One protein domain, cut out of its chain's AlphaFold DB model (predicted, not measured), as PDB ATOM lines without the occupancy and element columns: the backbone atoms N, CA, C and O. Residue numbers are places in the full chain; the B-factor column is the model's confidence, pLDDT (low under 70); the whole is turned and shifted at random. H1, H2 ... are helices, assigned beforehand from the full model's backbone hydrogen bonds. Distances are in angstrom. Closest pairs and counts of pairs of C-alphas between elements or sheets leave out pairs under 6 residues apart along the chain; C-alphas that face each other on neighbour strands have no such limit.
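Overview. This is residues 115 to 214 of the 223 residues of an uncharacterized protein of Deltaproteobacteria bacterium (UniProt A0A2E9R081). Two long helices, H3 and H4, fold back on each other as a slab, with H1 continuing the row beyond H3; H2 and H5 make a second layer over one side of this row. H2 packs on H1, while H5 crosses H4 steeply and reaches H2 with its last turns, residues 208 to 212. The 100 printed residues hold five named helices, H1 to H5 in that order along the chain, and no named strand; the class is all helix. The whole is compact, with a radius of gyration of the C-alphas of 13.1 A, and spans 38 by 29 by 19 A.

Arrangement. H3, residues 150 to 169, and H4, residues 174 to 193, form a helical hairpin: they touch at a shallow tilt of 13 degrees, opposite ways, and their closest C-alphas, of Ile 157 and Glu 184, are 5.7 A apart. H1, residues 115 to 125, only just touches H3, with 3 pairs of C-alphas within 8 A; H3 takes part with residues 159 to 166 alone, and the closest C-alphas are those of Phe 117 and Val 159, 6.9 A apart. H2, residues 129 to 139, forms a helical hairpin with H1, at a shallow tilt of 22 degrees; the closest C-alphas, of Ala 120 and Met 132, are 4.4 A apart. H2 and H3 are also a helical hairpin but only just touch, with 3 pairs of C-alphas within 8 A, the closest being Ala 139 and Val 159 at 7.0 A. H1, H2 and H3 are a bundle, up and down, each helix running against the one before it. H5, residues 200 to 212, touches residues 179 to 186 of H4 alone, at a steep tilt of 52 degrees; the closest C-alphas, of Leu 183 and Asn 203, are 5.9 A apart. H5 touches H2 with residues 208 to 212 alone, at a steep tilt of 41 degrees, the closest C-alphas being Trp 133 and Ile 211 at 5.9 A. H3 and H5 are apart, as are H1 and H4. In H1, H3, H4 and H5 every O i to N i+4 pair is within hydrogen-bond range; in H2, 6 of 7 are.

Along the chain. H3 is 28.8 A long from first to last C-alpha and begins at C-alpha 150, (143.998, 140.219, 134.770). H4 is 28.3 A long, H5 18.1 A, H1 15.9 A and H2 14.6 A. H1 begins at C-alpha 115, (128.022, 132.776, 132.729), and H5 ends at C-alpha 212, (130.860, 123.404, 148.612).

Size, cuts and confidence. The C-alphas of Gly 126 and Val 193 are the two farthest apart, at 38.1 A. The printed part has no cut. The links H1 to H2 and H3 to H4 are tight; H2 to H3, with 10 residues, and H4 to H5, with 6, are short, and no link is long. The mean pLDDT of the printed part is 91.1, and no printed residue is under 70.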
ATOM      1  N   ARG A 115     129.444 133.102 132.894       96.69
ATOM      2  CA  ARG A 115     128.022 132.776 132.729       96.69
ATOM      3  C   ARG A 115     127.425 132.320 134.057       96.69
ATOM      4  O   ARG A 115     126.333 132.747 134.415       96.69
ATOM      5  N   LYS A 116     128.150 131.473 134.787       95.81
ATOM      6  CA  LYS A 116     127.731 130.966 136.094       95.81
ATOM      7  C   LYS A 116     127.680 132.046 137.164       95.81
ATOM      8  O   LYS A 116     126.750 132.051 137.958       95.81
ATOM      9  N   PHE A 117     128.578 133.022 137.115       97.00
ATOM     10  CA  PHE A 117     128.506 134.199 137.974       97.00
ATOM     11  C   PHE A 117     127.243 135.036 137.727       97.00
ATOM     12  O   PHE A 117     126.570 135.439 138.675       97.00
ATOM     13  N   ALA A 118     126.871 135.252 136.460       95.88
ATOM     14  CA  ALA A 118     125.622 135.937 136.129       95.88
ATOM     15  C   ALA A 118     124.390 135.171 136.652       95.88
ATOM     16  O   ALA A 118     123.517 135.776 137.271       95.88
ATOM     17  N   GLU A 119     124.361 133.842 136.477       95.56
ATOM     18  CA  GLU A 119     123.316 132.971 137.040       95.56
ATOM     19  C   GLU A 119     123.255 133.092 138.579       95.56
ATOM     20  O   GLU A 119     122.173 133.280 139.133       95.56
ATOM     21  N   ALA A 120     124.402 133.065 139.273       95.38
ATOM     22  CA  ALA A 120     124.478 133.200 140.731       95.38
ATOM     23  C   ALA A 120     123.882 134.527 141.227       95.38
ATOM     24  O   ALA A 120     123.070 134.535 142.154       95.38
ATOM     25  N   ARG A 121     124.218 135.646 140.574       94.31
ATOM     26  CA  ARG A 121     123.685 136.975 140.918       94.31
ATOM     27  C   ARG A 121     122.164 137.048 140.748       94.31
ATOM     28  O   ARG A 121     121.479 137.657 141.572       94.31
ATOM     29  N   ASP A 122     121.626 136.429 139.701       95.06
ATOM     30  CA  ASP A 122     120.180 136.368 139.482       95.06
ATOM     31  C   ASP A 122     119.483 135.485 140.531       95.06
ATOM     32  O   ASP A 122     118.415 135.849 141.030       95.06
ATOM     33  N   TYR A 123     120.098 134.364 140.926       95.06
ATOM     34  CA  TYR A 123     119.577 133.501 141.990       95.06
ATOM     35  C   TYR A 123     119.580 134.177 143.359       95.06
ATOM     36  O   TYR A 123     118.578 134.062 144.066       95.06
ATOM     37  N   MET A 124     120.628 134.934 143.697       92.19
ATOM     38  CA  MET A 124     120.693 135.723 144.930       92.19
ATOM     39  C   MET A 124     119.527 136.714 145.014       92.19
ATOM     40  O   MET A 124     118.781 136.736 145.989       92.19
ATOM     41  N   ARG A 125     119.291 137.486 143.945       91.75
ATOM     42  CA  ARG A 125     118.163 138.437 143.871       91.75
ATOM     43  C   ARG A 125     116.800 137.752 143.930       91.75
ATOM     44  O   ARG A 125     115.823 138.359 144.359       91.75
ATOM     45  N   GLY A 126     116.733 136.509 143.462       90.81
ATOM     46  CA  GLY A 126     115.537 135.676 143.493       90.81
ATOM     47  C   GLY A 126     115.340 134.873 144.781       90.81
ATOM     48  O   GLY A 126     114.360 134.132 144.839       90.81
ATOM     49  N   GLY A 127     116.244 134.964 145.766       90.75
ATOM     50  CA  GLY A 127     116.195 134.177 147.009       90.75
ATOM     51  C   GLY A 127     116.317 132.662 146.795       90.75
ATOM     52  O   GLY A 127     115.690 131.882 147.507       90.75
ATOM     53  N   GLN A 128     117.040 132.233 145.753       93.25
ATOM     54  CA  GLN A 128     117.277 130.822 145.423       93.25
ATOM     55  C   GLN A 128     118.681 130.391 145.864       93.25
ATOM     56  O   GLN A 128     119.524 130.051 145.034       93.25
ATOM     57  N   ASP A 129     118.914 130.397 147.172       91.69
ATOM     58  CA  ASP A 129     120.239 130.244 147.783       91.69
ATOM     59  C   ASP A 129     120.963 128.962 147.355       91.69
ATOM     60  O   ASP A 129     122.125 129.002 146.966       91.69
ATOM     61  N   GLU A 130     120.273 127.819 147.333       92.44
ATOM     62  CA  GLU A 130     120.878 126.539 146.933       92.44
ATOM     63  C   GLU A 130     121.450 126.592 145.505       92.44
ATOM     64  O   GLU A 130     122.598 126.212 145.272       92.44
ATOM     65  N   LYS A 131     120.687 127.154 144.560       93.81
ATOM     66  CA  LYS A 131     121.121 127.303 143.163       93.81
ATOM     67  C   LYS A 131     122.194 128.370 142.994       93.81
ATOM     68  O   LYS A 131     123.029 128.257 142.100       93.81
ATOM     69  N   MET A 132     122.168 129.408 143.830       95.75
ATOM     70  CA  MET A 132     123.233 130.403 143.879       95.75
ATOM     71  C   MET A 132     124.555 129.724 144.239       95.75
ATOM     72  O   MET A 132     125.528 129.883 143.507       95.75
ATOM     73  N   TRP A 133     124.582 128.917 145.301       95.25
ATOM     74  CA  TRP A 133     125.791 128.213 145.721       95.25
ATOM     75  C   TRP A 133     126.279 127.184 144.694       95.25
ATOM     76  O   TRP A 133     127.475 127.124 144.422       95.25
ATOM     77  N   GLU A 134     125.377 126.435 144.053       93.94
ATOM     78  CA  GLU A 134     125.729 125.554 142.924       93.94
ATOM     79  C   GLU A 134     126.361 126.321 141.754       93.94
ATOM     80  O   GLU A 134     127.293 125.846 141.105       93.94
ATOM     81  N   ALA A 135     125.862 127.522 141.457       95.00
ATOM     82  CA  ALA A 135     126.446 128.367 140.427       95.00
ATOM     83  C   ALA A 135     127.812 128.931 140.861       95.00
ATOM     84  O   ALA A 135     128.726 129.005 140.035       95.00
ATOM     85  N   LEU A 136     127.977 129.268 142.145       95.25
ATOM     86  CA  LEU A 136     129.236 129.745 142.722       95.25
ATOM     87  C   LEU A 136     130.346 128.690 142.689       95.25
ATOM     88  O   LEU A 136     131.491 129.064 142.458       95.25
ATOM     89  N   GLU A 137     130.032 127.394 142.812       94.19
ATOM     90  CA  GLU A 137     131.027 126.312 142.667       94.19
ATOM     91  C   GLU A 137     131.765 126.349 141.329       94.19
ATOM     92  O   GLU A 137     132.938 125.999 141.255       94.19
ATOM     93  N   VAL A 138     131.078 126.767 140.266       92.69
ATOM     94  CA  VAL A 138     131.663 126.868 138.924       92.69
ATOM     95  C   VAL A 138     132.169 128.285 138.645       92.69
ATOM     96  O   VAL A 138     133.101 128.471 137.865       92.69
ATOM     97  N   ALA A 139     131.551 129.302 139.252       94.62
ATOM     98  CA  ALA A 139     131.949 130.693 139.074       94.62
ATOM     99  C   ALA A 139     133.257 131.031 139.805       94.62
ATOM    100  O   ALA A 139     134.042 131.824 139.282       94.62
ATOM    101  N   PHE A 140     133.496 130.452 140.984       94.81
ATOM    102  CA  PHE A 140     134.723 130.647 141.747       94.81
ATOM    103  C   PHE A 140     135.877 129.880 141.091       94.81
ATOM    104  O   PHE A 140     136.030 128.673 141.263       94.81
ATOM    105  N   PHE A 141     136.676 130.590 140.293       91.88
ATOM    106  CA  PHE A 141     137.712 129.991 139.456       91.88
ATOM    107  C   PHE A 141     139.107 130.495 139.832       91.88
ATOM    108  O   PHE A 141     139.499 131.605 139.474       91.88
ATOM    109  N   VAL A 142     139.897 129.632 140.473       89.19
ATOM    110  CA  VAL A 142     141.325 129.865 140.720       89.19
ATOM    111  C   VAL A 142     142.131 128.730 140.077       89.19
ATOM    112  O   VAL A 142     142.153 127.627 140.630       89.19
ATOM    113  N   PRO A 143     142.798 128.963 138.928       87.69
ATOM    114  CA  PRO A 143     143.482 127.906 138.199       87.69
ATOM    115  C   PRO A 143     144.690 127.374 138.976       87.69
ATOM    116  O   PRO A 143     145.411 128.123 139.641       87.69
ATOM    117  N   ALA A 144     144.947 126.077 138.842       86.25
ATOM    118  CA  ALA A 144     146.150 125.432 139.344       86.25
ATOM    119  C   ALA A 144     147.301 125.509 138.325       86.25
ATOM    120  O   ALA A 144     148.445 125.725 138.723       86.25
ATOM    121  N   PHE A 145     147.018 125.375 137.019       83.56
ATOM    122  CA  PHE A 145     148.048 125.288 135.968       83.56
ATOM    123  C   PHE A 145     148.021 126.417 134.933       83.56
ATOM    124  O   PHE A 145     149.038 126.682 134.270       83.56
ATOM    125  N   LEU A 146     146.874 127.053 134.700       85.31
ATOM    126  CA  LEU A 146     146.799 128.244 133.861       85.31
ATOM    127  C   LEU A 146     147.416 129.442 134.581       85.31
ATOM    128  O   LEU A 146     147.204 129.675 135.767       85.31
ATOM    129  N   THR A 147     148.166 130.240 133.827       87.06
ATOM    130  CA  THR A 147     148.623 131.543 134.301       87.06
ATOM    131  C   THR A 147     147.407 132.444 134.476       87.06
ATOM    132  O   THR A 147     146.665 132.668 133.515       87.06
ATOM    133  N   MET A 148     147.204 132.958 135.690       87.69
ATOM    134  CA  MET A 148     146.122 133.898 135.960       87.69
ATOM    135  C   MET A 148     146.290 135.155 135.107       87.69
ATOM    136  O   MET A 148     147.337 135.800 135.097       87.69
ATOM    137  N   THR A 149     145.235 135.494 134.373       90.75
ATOM    138  CA  THR A 149     145.163 136.731 133.589       90.75
ATOM    139  C   THR A 149     144.494 137.835 134.411       90.75
ATOM    140  O   THR A 149     143.719 137.521 135.315       90.75
ATOM    141  N   PRO A 150     144.693 139.127 134.084       89.44
ATOM    142  CA  PRO A 150     143.998 140.219 134.770       89.44
ATOM    143  C   PRO A 150     142.470 140.059 134.795       89.44
ATOM    144  O   PRO A 150     141.837 140.395 135.787       89.44
ATOM    145  N   ALA A 151     141.882 139.486 133.738       91.50
ATOM    146  CA  ALA A 151     140.447 139.209 133.678       91.50
ATOM    147  C   ALA A 151     140.004 138.130 134.684       91.50
ATOM    148  O   ALA A 151     138.932 138.250 135.266       91.50
ATOM    149  N   MET A 152     140.829 137.100 134.911       93.25
ATOM    150  CA  MET A 152     140.552 136.060 135.911       93.25
ATOM    151  C   MET A 152     140.642 136.612 137.336       93.25
ATOM    152  O   MET A 152     139.799 136.278 138.165       93.25
ATOM    153  N   TYR A 153     141.616 137.491 137.604       91.00
ATOM    154  CA  TYR A 153     141.702 138.202 138.882       91.00
ATOM    155  C   TYR A 153     140.443 139.032 139.133       91.00
ATOM    156  O   TYR A 153     139.781 138.829 140.143       91.00
ATOM    157  N   SER A 154     140.074 139.910 138.191       92.12
ATOM    158  CA  SER A 154     138.874 140.745 138.322       92.12
ATOM    159  C   SER A 154     137.604 139.919 138.517       92.12
ATOM    160  O   SER A 154     136.827 140.219 139.412       92.12
ATOM    161  N   HIS A 155     137.425 138.843 137.747       95.25
ATOM    162  CA  HIS A 155     136.277 137.948 137.907       95.25
ATOM    163  C   HIS A 155     136.233 137.296 139.292       95.25
ATOM    164  O   HIS A 155     135.179 137.250 139.914       95.25
ATOM    165  N   THR A 156     137.364 136.805 139.800       93.69
ATOM    166  CA  THR A 156     137.392 136.153 141.120       93.69
ATOM    167  C   THR A 156     137.093 137.146 142.240       93.69
ATOM    168  O   THR A 156     136.346 136.814 143.150       93.69
ATOM    169  N   ILE A 157     137.617 138.370 142.139       94.00
ATOM    170  CA  ILE A 157     137.303 139.472 143.059       94.00
ATOM    171  C   ILE A 157     135.794 139.763 143.039       94.00
ATOM    172  O   ILE A 157     135.169 139.804 144.089       94.00
ATOM    173  N   GLU A 158     135.172 139.871 141.860       95.81
ATOM    174  CA  GLU A 158     133.718 140.082 141.750       95.81
ATOM    175  C   GLU A 158     132.895 138.935 142.364       95.81
ATOM    176  O   GLU A 158     131.828 139.170 142.935       95.81
ATOM    177  N   VAL A 159     133.378 137.692 142.259       95.94
ATOM    178  CA  VAL A 159     132.760 136.532 142.916       95.94
ATOM    179  C   VAL A 159     132.887 136.634 144.437       95.94
ATOM    180  O   VAL A 159     131.894 136.421 145.127       95.94
ATOM    181  N   LEU A 160     134.065 136.988 144.958       95.25
ATOM    182  CA  LEU A 160     134.291 137.170 146.396       95.25
ATOM    183  C   LEU A 160     133.406 138.276 146.971       95.25
ATOM    184  O   LEU A 160     132.750 138.050 147.981       95.25
ATOM    185  N   GLN A 161     133.287 139.407 146.277       95.06
ATOM    186  CA  GLN A 161     132.404 140.507 146.674       95.06
ATOM    187  C   GLN A 161     130.933 140.079 146.744       95.06
ATOM    188  O   GLN A 161     130.221 140.468 147.666       95.06
ATOM    189  N   LEU A 162     130.471 139.250 145.801       94.62
ATOM    190  CA  LEU A 162     129.109 138.708 145.838       94.62
ATOM    191  C   LEU A 162     128.900 137.786 147.048       94.62
ATOM    192  O   LEU A 162     127.842 137.822 147.675       94.62
ATOM    193  N   ILE A 163     129.898 136.957 147.373       94.19
ATOM    194  CA  ILE A 163     129.850 136.085 148.551       94.19
ATOM    195  C   ILE A 163     129.835 136.940 149.823       94.19
ATOM    196  O   ILE A 163     128.979 136.699 150.666       94.19
ATOM    197  N   ALA A 164     130.700 137.956 149.921       93.75
ATOM    198  CA  ALA A 164     130.752 138.892 151.043       93.75
ATOM    199  C   ALA A 164     129.401 139.596 151.261       93.75
ATOM    200  O   ALA A 164     128.863 139.568 152.369       93.75
ATOM    201  N   GLU A 165     128.804 140.140 150.191       93.56
ATOM    202  CA  GLU A 165     127.476 140.769 150.221       93.56
ATOM    203  C   GLU A 165     126.412 139.793 150.743       93.56
ATOM    204  O   GLU A 165     125.606 140.139 151.606       93.56
ATOM    205  N   TYR A 166     126.416 138.548 150.257       92.31
ATOM    206  CA  TYR A 166     125.477 137.536 150.728       92.31
ATOM    207  C   TYR A 166     125.700 137.183 152.205       92.31
ATOM    208  O   TYR A 166     124.729 137.071 152.956       92.31
ATOM    209  N   THR A 167     126.948 137.002 152.639       91.25
ATOM    210  CA  THR A 167     127.270 136.637 154.025       91.25
ATOM    211  C   THR A 167     126.921 137.746 155.013       91.25
ATOM    212  O   THR A 167     126.372 137.443 156.073       91.25
ATOM    213  N   ASP A 168     127.140 139.011 154.642       91.06
ATOM    214  CA  ASP A 168     126.771 140.181 155.446       91.06
ATOM    215  C   ASP A 168     125.245 140.269 155.615       91.06
ATOM    216  O   ASP A 168     124.720 140.282 156.731       91.06
ATOM    217  N   VAL A 169     124.496 140.181 154.508       89.88
ATOM    218  CA  VAL A 169     123.022 140.236 154.523       89.88
ATOM    219  C   VAL A 169     122.397 139.098 155.341       89.88
ATOM    220  O   VAL A 169     121.352 139.291 155.966       89.88
ATOM    221  N   ASN A 170     123.017 137.916 155.354       89.19
ATOM    222  CA  ASN A 170     122.504 136.738 156.057       89.19
ATOM    223  C   ASN A 170     123.058 136.565 157.484       89.19
ATOM    224  O   ASN A 170     122.743 135.568 158.134       89.19
ATOM    225  N   GLY A 171     123.837 137.526 157.992       89.69
ATOM    226  CA  GLY A 171     124.303 137.538 159.381       89.69
ATOM    227  C   GLY A 171     125.292 136.420 159.708       89.69
ATOM    228  O   GLY A 171     125.213 135.813 160.780       89.69
ATOM    229  N   TYR A 172     126.193 136.114 158.774       90.75
ATOM    230  CA  TYR A 172     127.304 135.205 159.032       90.75
ATOM    231  C   TYR A 172     128.257 135.813 160.073       90.75
ATOM    232  O   TYR A 172     128.283 137.030 160.247       90.75
ATOM    233  N   PRO A 173     129.045 134.989 160.786       90.25
ATOM    234  CA  PRO A 173     130.042 135.508 161.713       90.25
ATOM    235  C   PRO A 173     131.081 136.399 161.014       90.25
ATOM    236  O   PRO A 173     131.543 136.047 159.930       90.25
ATOM    237  N   ASP A 174     131.521 137.463 161.689       90.81
ATOM    238  CA  ASP A 174     132.492 138.439 161.161       90.81
ATOM    239  C   ASP A 174     133.770 137.783 160.613       90.81
ATOM    240  O   ASP A 174     134.262 138.174 159.561       90.81
ATOM    241  N   PHE A 175     134.250 136.699 161.239       90.62
ATOM    242  CA  PHE A 175     135.452 136.000 160.769       90.62
ATOM    243  C   PHE A 175     135.318 135.450 159.337       90.62
ATOM    244  O   PHE A 175     136.320 135.267 158.654       90.62
ATOM    245  N   VAL A 176     134.099 135.144 158.877       89.38
ATOM    246  CA  VAL A 176     133.858 134.676 157.504       89.38
ATOM    247  C   VAL A 176     134.094 135.816 156.520       89.38
ATOM    248  O   VAL A 176     134.734 135.606 155.493       89.38
ATOM    249  N   LEU A 177     133.595 137.009 156.854       91.25
ATOM    250  CA  LEU A 177     133.800 138.225 156.072       91.25
ATOM    251  C   LEU A 177     135.286 138.588 156.046       91.25
ATOM    252  O   LEU A 177     135.831 138.759 154.961       91.25
ATOM    253  N   ASP A 178     135.952 138.564 157.203       91.56
ATOM    254  CA  ASP A 178     137.387 138.847 157.319       91.56
ATOM    255  C   ASP A 178     138.230 137.942 156.400       91.56
ATOM    256  O   ASP A 178     139.165 138.404 155.749       91.56
ATOM    257  N   VAL A 179     137.898 136.646 156.308       91.25
ATOM    258  CA  VAL A 179     138.610 135.700 155.429       91.25
ATOM    259  C   VAL A 179     138.343 135.982 153.948       91.25
ATOM    260  O   VAL A 179     139.264 135.889 153.131       91.25
ATOM    261  N   ILE A 180     137.105 136.331 153.581       91.81
ATOM    262  CA  ILE A 180     136.747 136.673 152.196       91.81
ATOM    263  C   ILE A 180     137.458 137.962 151.766       91.81
ATOM    264  O   ILE A 180     138.073 137.983 150.699       91.81
ATOM    265  N   GLU A 181     137.425 139.000 152.604       92.44
ATOM    266  CA  GLU A 181     138.100 140.280 152.362       92.44
ATOM    267  C   GLU A 181     139.621 140.103 152.288       92.44
ATOM    268  O   GLU A 181     140.258 140.590 151.354       92.44
ATOM    269  N   ALA A 182     140.210 139.318 153.196       92.06
ATOM    270  CA  ALA A 182     141.636 139.009 153.150       92.06
ATOM    271  C   ALA A 182     142.026 138.306 151.841       92.06
ATOM    272  O   ALA A 182     143.059 138.624 151.250       92.06
ATOM    273  N   LEU A 183     141.210 137.364 151.356       92.94
ATOM    274  CA  LEU A 183     141.455 136.710 150.071       92.94
ATOM    275  C   LEU A 183     141.313 137.685 148.895       92.94
ATOM    276  O   LEU A 183     142.089 137.605 147.940       92.94
ATOM    277  N   GLU A 184     140.353 138.606 148.954       92.81
ATOM    278  CA  GLU A 184     140.171 139.658 147.954       92.81
ATOM    279  C   GLU A 184     141.405 140.571 147.873       92.81
ATOM    280  O   GLU A 184     141.961 140.770 146.787       92.81
ATOM    281  N   ASP A 185     141.896 141.047 149.017       91.62
ATOM    282  CA  ASP A 185     143.104 141.866 149.128       91.62
ATOM    283  C   ASP A 185     144.342 141.129 148.613       91.62
ATOM    284  O   ASP A 185     145.143 141.683 147.852       91.62
ATOM    285  N   MET A 186     144.480 139.846 148.957       91.44
ATOM    286  CA  MET A 186     145.551 138.995 148.440       91.44
ATOM    287  C   MET A 186     145.471 138.842 146.917       91.44
ATOM    288  O   MET A 186     146.500 138.888 146.242       91.44
ATOM    289  N   MET A 187     144.268 138.696 146.356       89.00
ATOM    290  CA  MET A 187     144.044 138.621 144.909       89.00
ATOM    291  C   MET A 187     144.369 139.940 144.202       89.00
ATOM    292  O   MET A 187     144.946 139.928 143.110       89.00
ATOM    293  N   MET A 188     144.040 141.075 144.818       88.25
ATOM    294  CA  MET A 188     144.421 142.398 144.323       88.25
ATOM    295  C   MET A 188     145.942 142.587 144.343       88.25
ATOM    296  O   MET A 188     146.521 142.984 143.332       88.25
ATOM    297  N   ALA A 189     146.609 142.221 145.438       86.69
ATOM    298  CA  ALA A 189     148.065 142.289 145.541       86.69
ATOM    299  C   ALA A 189     148.763 141.363 144.525       86.69
ATOM    300  O   ALA A 189     149.704 141.773 143.842       86.69
ATOM    301  N   ALA A 190     148.268 140.131 144.368       85.94
ATOM    302  CA  ALA A 190     148.800 139.153 143.421       85.94
ATOM    303  C   ALA A 190     148.648 139.603 141.960       85.94
ATOM    304  O   ALA A 190     149.511 139.310 141.128       85.94
ATOM    305  N   ARG A 191     147.587 140.350 141.635       83.25
ATOM    306  CA  ARG A 191     147.397 140.948 140.306       83.25
ATOM    307  C   ARG A 191     148.508 141.941 139.954       83.25
ATOM    308  O   ARG A 191     148.916 141.983 138.793       83.25
ATOM    309  N   ASP A 192     148.975 142.717 140.929       80.25
ATOM    310  CA  ASP A 192     149.950 143.790 140.717       80.25
ATOM    311  C   ASP A 192     151.403 143.301 140.805       80.25
ATOM    312  O   ASP A 192     152.253 143.736 140.026       80.25
ATOM    313  N   VAL A 193     151.691 142.380 141.731       79.06
ATOM    314  CA  VAL A 193     153.054 141.894 142.015       79.06
ATOM    315  C   VAL A 193     153.369 140.586 141.278       79.06
ATOM    316  O   VAL A 193     154.528 140.296 140.990       79.06
ATOM    317  N   GLY A 194     152.349 139.800 140.920       72.50
ATOM    318  CA  GLY A 194     152.502 138.500 140.259       72.50
ATOM    319  C   GLY A 194     152.946 137.360 141.183       72.50
ATOM    320  O   GLY A 194     153.136 136.240 140.708       72.50
ATOM    321  N   GLU A 195     153.099 137.620 142.482       77.06
ATOM    322  CA  GLU A 195     153.447 136.628 143.502       77.06
ATOM    323  C   GLU A 195     152.220 136.254 144.340       77.06
ATOM    324  O   GLU A 195     151.348 137.087 144.586       77.06
ATOM    325  N   ARG A 196     152.146 134.986 144.772       79.25
ATOM    326  CA  ARG A 196     151.090 134.514 145.677       79.25
ATOM    327  C   ARG A 196     151.432 134.915 147.118       79.25
ATOM    328  O   ARG A 196     152.492 134.502 147.590       79.25
ATOM    329  N   PRO A 197     150.568 135.677 147.810       84.81
ATOM    330  CA  PRO A 197     150.775 136.031 149.210       84.81
ATOM    331  C   PRO A 197     150.749 134.810 150.135       84.81
ATOM    332  O   PRO A 197     150.125 133.790 149.831       84.81
ATOM    333  N   GLU A 198     151.399 134.932 151.289       86.06
ATOM    334  CA  GLU A 198     151.295 133.951 152.373       86.06
ATOM    335  C   GLU A 198     149.846 133.893 152.896       86.06
ATOM    336  O   GLU A 198     149.176 134.923 152.978       86.06
ATOM    337  N   GLY A 199     149.338 132.693 153.192       85.81
ATOM    338  CA  GLY A 199     147.940 132.475 153.602       85.81
ATOM    339  C   GLY A 199     146.918 132.422 152.457       85.81
ATOM    340  O   GLY A 199     145.748 132.127 152.697       85.81
ATOM    341  N   PHE A 200     147.334 132.639 151.200       88.69
ATOM    342  CA  PHE A 200     146.430 132.587 150.045       88.69
ATOM    343  C   PHE A 200     145.719 131.236 149.910       88.69
ATOM    344  O   PHE A 200     144.503 131.194 149.735       88.69
ATOM    345  N   ASP A 201     146.472 130.135 149.981       89.62
ATOM    346  CA  ASP A 201     145.917 128.794 149.781       89.62
ATOM    347  C   ASP A 201     144.962 128.400 150.927       89.62
ATOM    348  O   ASP A 201     143.931 127.790 150.659       89.62
ATOM    349  N   GLU A 202     145.238 128.829 152.164       90.50
ATOM    350  CA  GLU A 202     144.381 128.590 153.339       90.50
ATOM    351  C   GLU A 202     143.042 129.332 153.221       90.50
ATOM    352  O   GLU A 202     141.972 128.725 153.322       90.50
ATOM    353  N   ASN A 203     143.084 130.637 152.926       91.12
ATOM    354  CA  ASN A 203     141.878 131.447 152.742       91.12
ATOM    355  C   ASN A 203     141.066 130.977 151.529       91.12
ATOM    356  O   ASN A 203     139.837 130.894 151.583       91.12
ATOM    357  N   LYS A 204     141.748 130.614 150.436       93.38
ATOM    358  CA  LYS A 204     141.117 130.014 149.259       93.38
ATOM    359  C   LYS A 204     140.400 128.717 149.629       93.38
ATOM    360  O   LYS A 204     139.238 128.551 149.266       93.38
ATOM    361  N   GLU A 205     141.065 127.802 150.330       92.75
ATOM    362  CA  GLU A 205     140.475 126.526 150.734       92.75
ATOM    363  C   GLU A 205     139.270 126.728 151.659       92.75
ATOM    364  O   GLU A 205     138.255 126.042 151.517       92.75
ATOM    365  N   PHE A 206     139.331 127.698 152.572       93.19
ATOM    366  CA  PHE A 206     138.189 128.067 153.401       93.19
ATOM    367  C   PHE A 206     136.984 128.507 152.556       93.19
ATOM    368  O   PHE A 206     135.887 127.967 152.726       93.19
ATOM    369  N   VAL A 207     137.179 129.426 151.604       92.81
ATOM    370  CA  VAL A 207     136.104 129.897 150.714       92.81
ATOM    371  C   VAL A 207     135.571 128.762 149.832       92.81
ATOM    372  O   VAL A 207     134.358 128.617 149.684       92.81
ATOM    373  N   GLU A 208     136.434 127.891 149.303       93.44
ATOM    374  CA  GLU A 208     135.993 126.710 148.548       93.44
ATOM    375  C   GLU A 208     135.125 125.773 149.395       93.44
ATOM    376  O   GLU A 208     134.122 125.246 148.904       93.44
ATOM    377  N   ARG A 209     135.488 125.559 150.664       92.62
ATOM    378  CA  ARG A 209     134.693 124.752 151.599       92.62
ATOM    379  C   ARG A 209     133.354 125.408 151.903       92.62
ATOM    380  O   ARG A 209     132.342 124.712 151.890       92.62
ATOM    381  N   LEU A 210     133.333 126.723 152.111       92.75
ATOM    382  CA  LEU A 210     132.103 127.485 152.317       92.75
ATOM    383  C   LEU A 210     131.139 127.313 151.132       92.75
ATOM    384  O   LEU A 210     129.966 126.997 151.326       92.75
ATOM    385  N   ILE A 211     131.645 127.439 149.901       93.44
ATOM    386  CA  ILE A 211     130.850 127.280 148.675       93.44
ATOM    387  C   ILE A 211     130.338 125.835 148.529       93.44
ATOM    388  O   ILE A 211     129.139 125.617 148.312       93.44
ATOM    389  N   LYS A 212     131.219 124.836 148.695       92.19
ATOM    390  CA  LYS A 212     130.860 123.404 148.612       92.19
ATOM    391  C   LYS A 212     129.804 123.011 149.643       92.19
ATOM    392  O   LYS A 212     128.896 122.241 149.337       92.19
ATOM    393  N   ASN A 213     129.875 123.591 150.837       91.44
ATOM    394  CA  ASN A 213     128.922 123.358 151.918       91.44
ATOM    395  C   ASN A 213     127.659 124.227 151.821       91.44
ATOM    396  O   ASN A 213     126.874 124.259 152.767       91.44
ATOM    397  N   ARG A 214     127.431 124.920 150.694       90.94
ATOM    398  CA  ARG A 214     126.234 125.750 150.462       90.94
ATOM    399  C   ARG A 214     126.067 126.844 151.527       90.94
ATOM    400  O   ARG A 214     124.958 127.110 151.982       90.94
TER     401      ARG A 214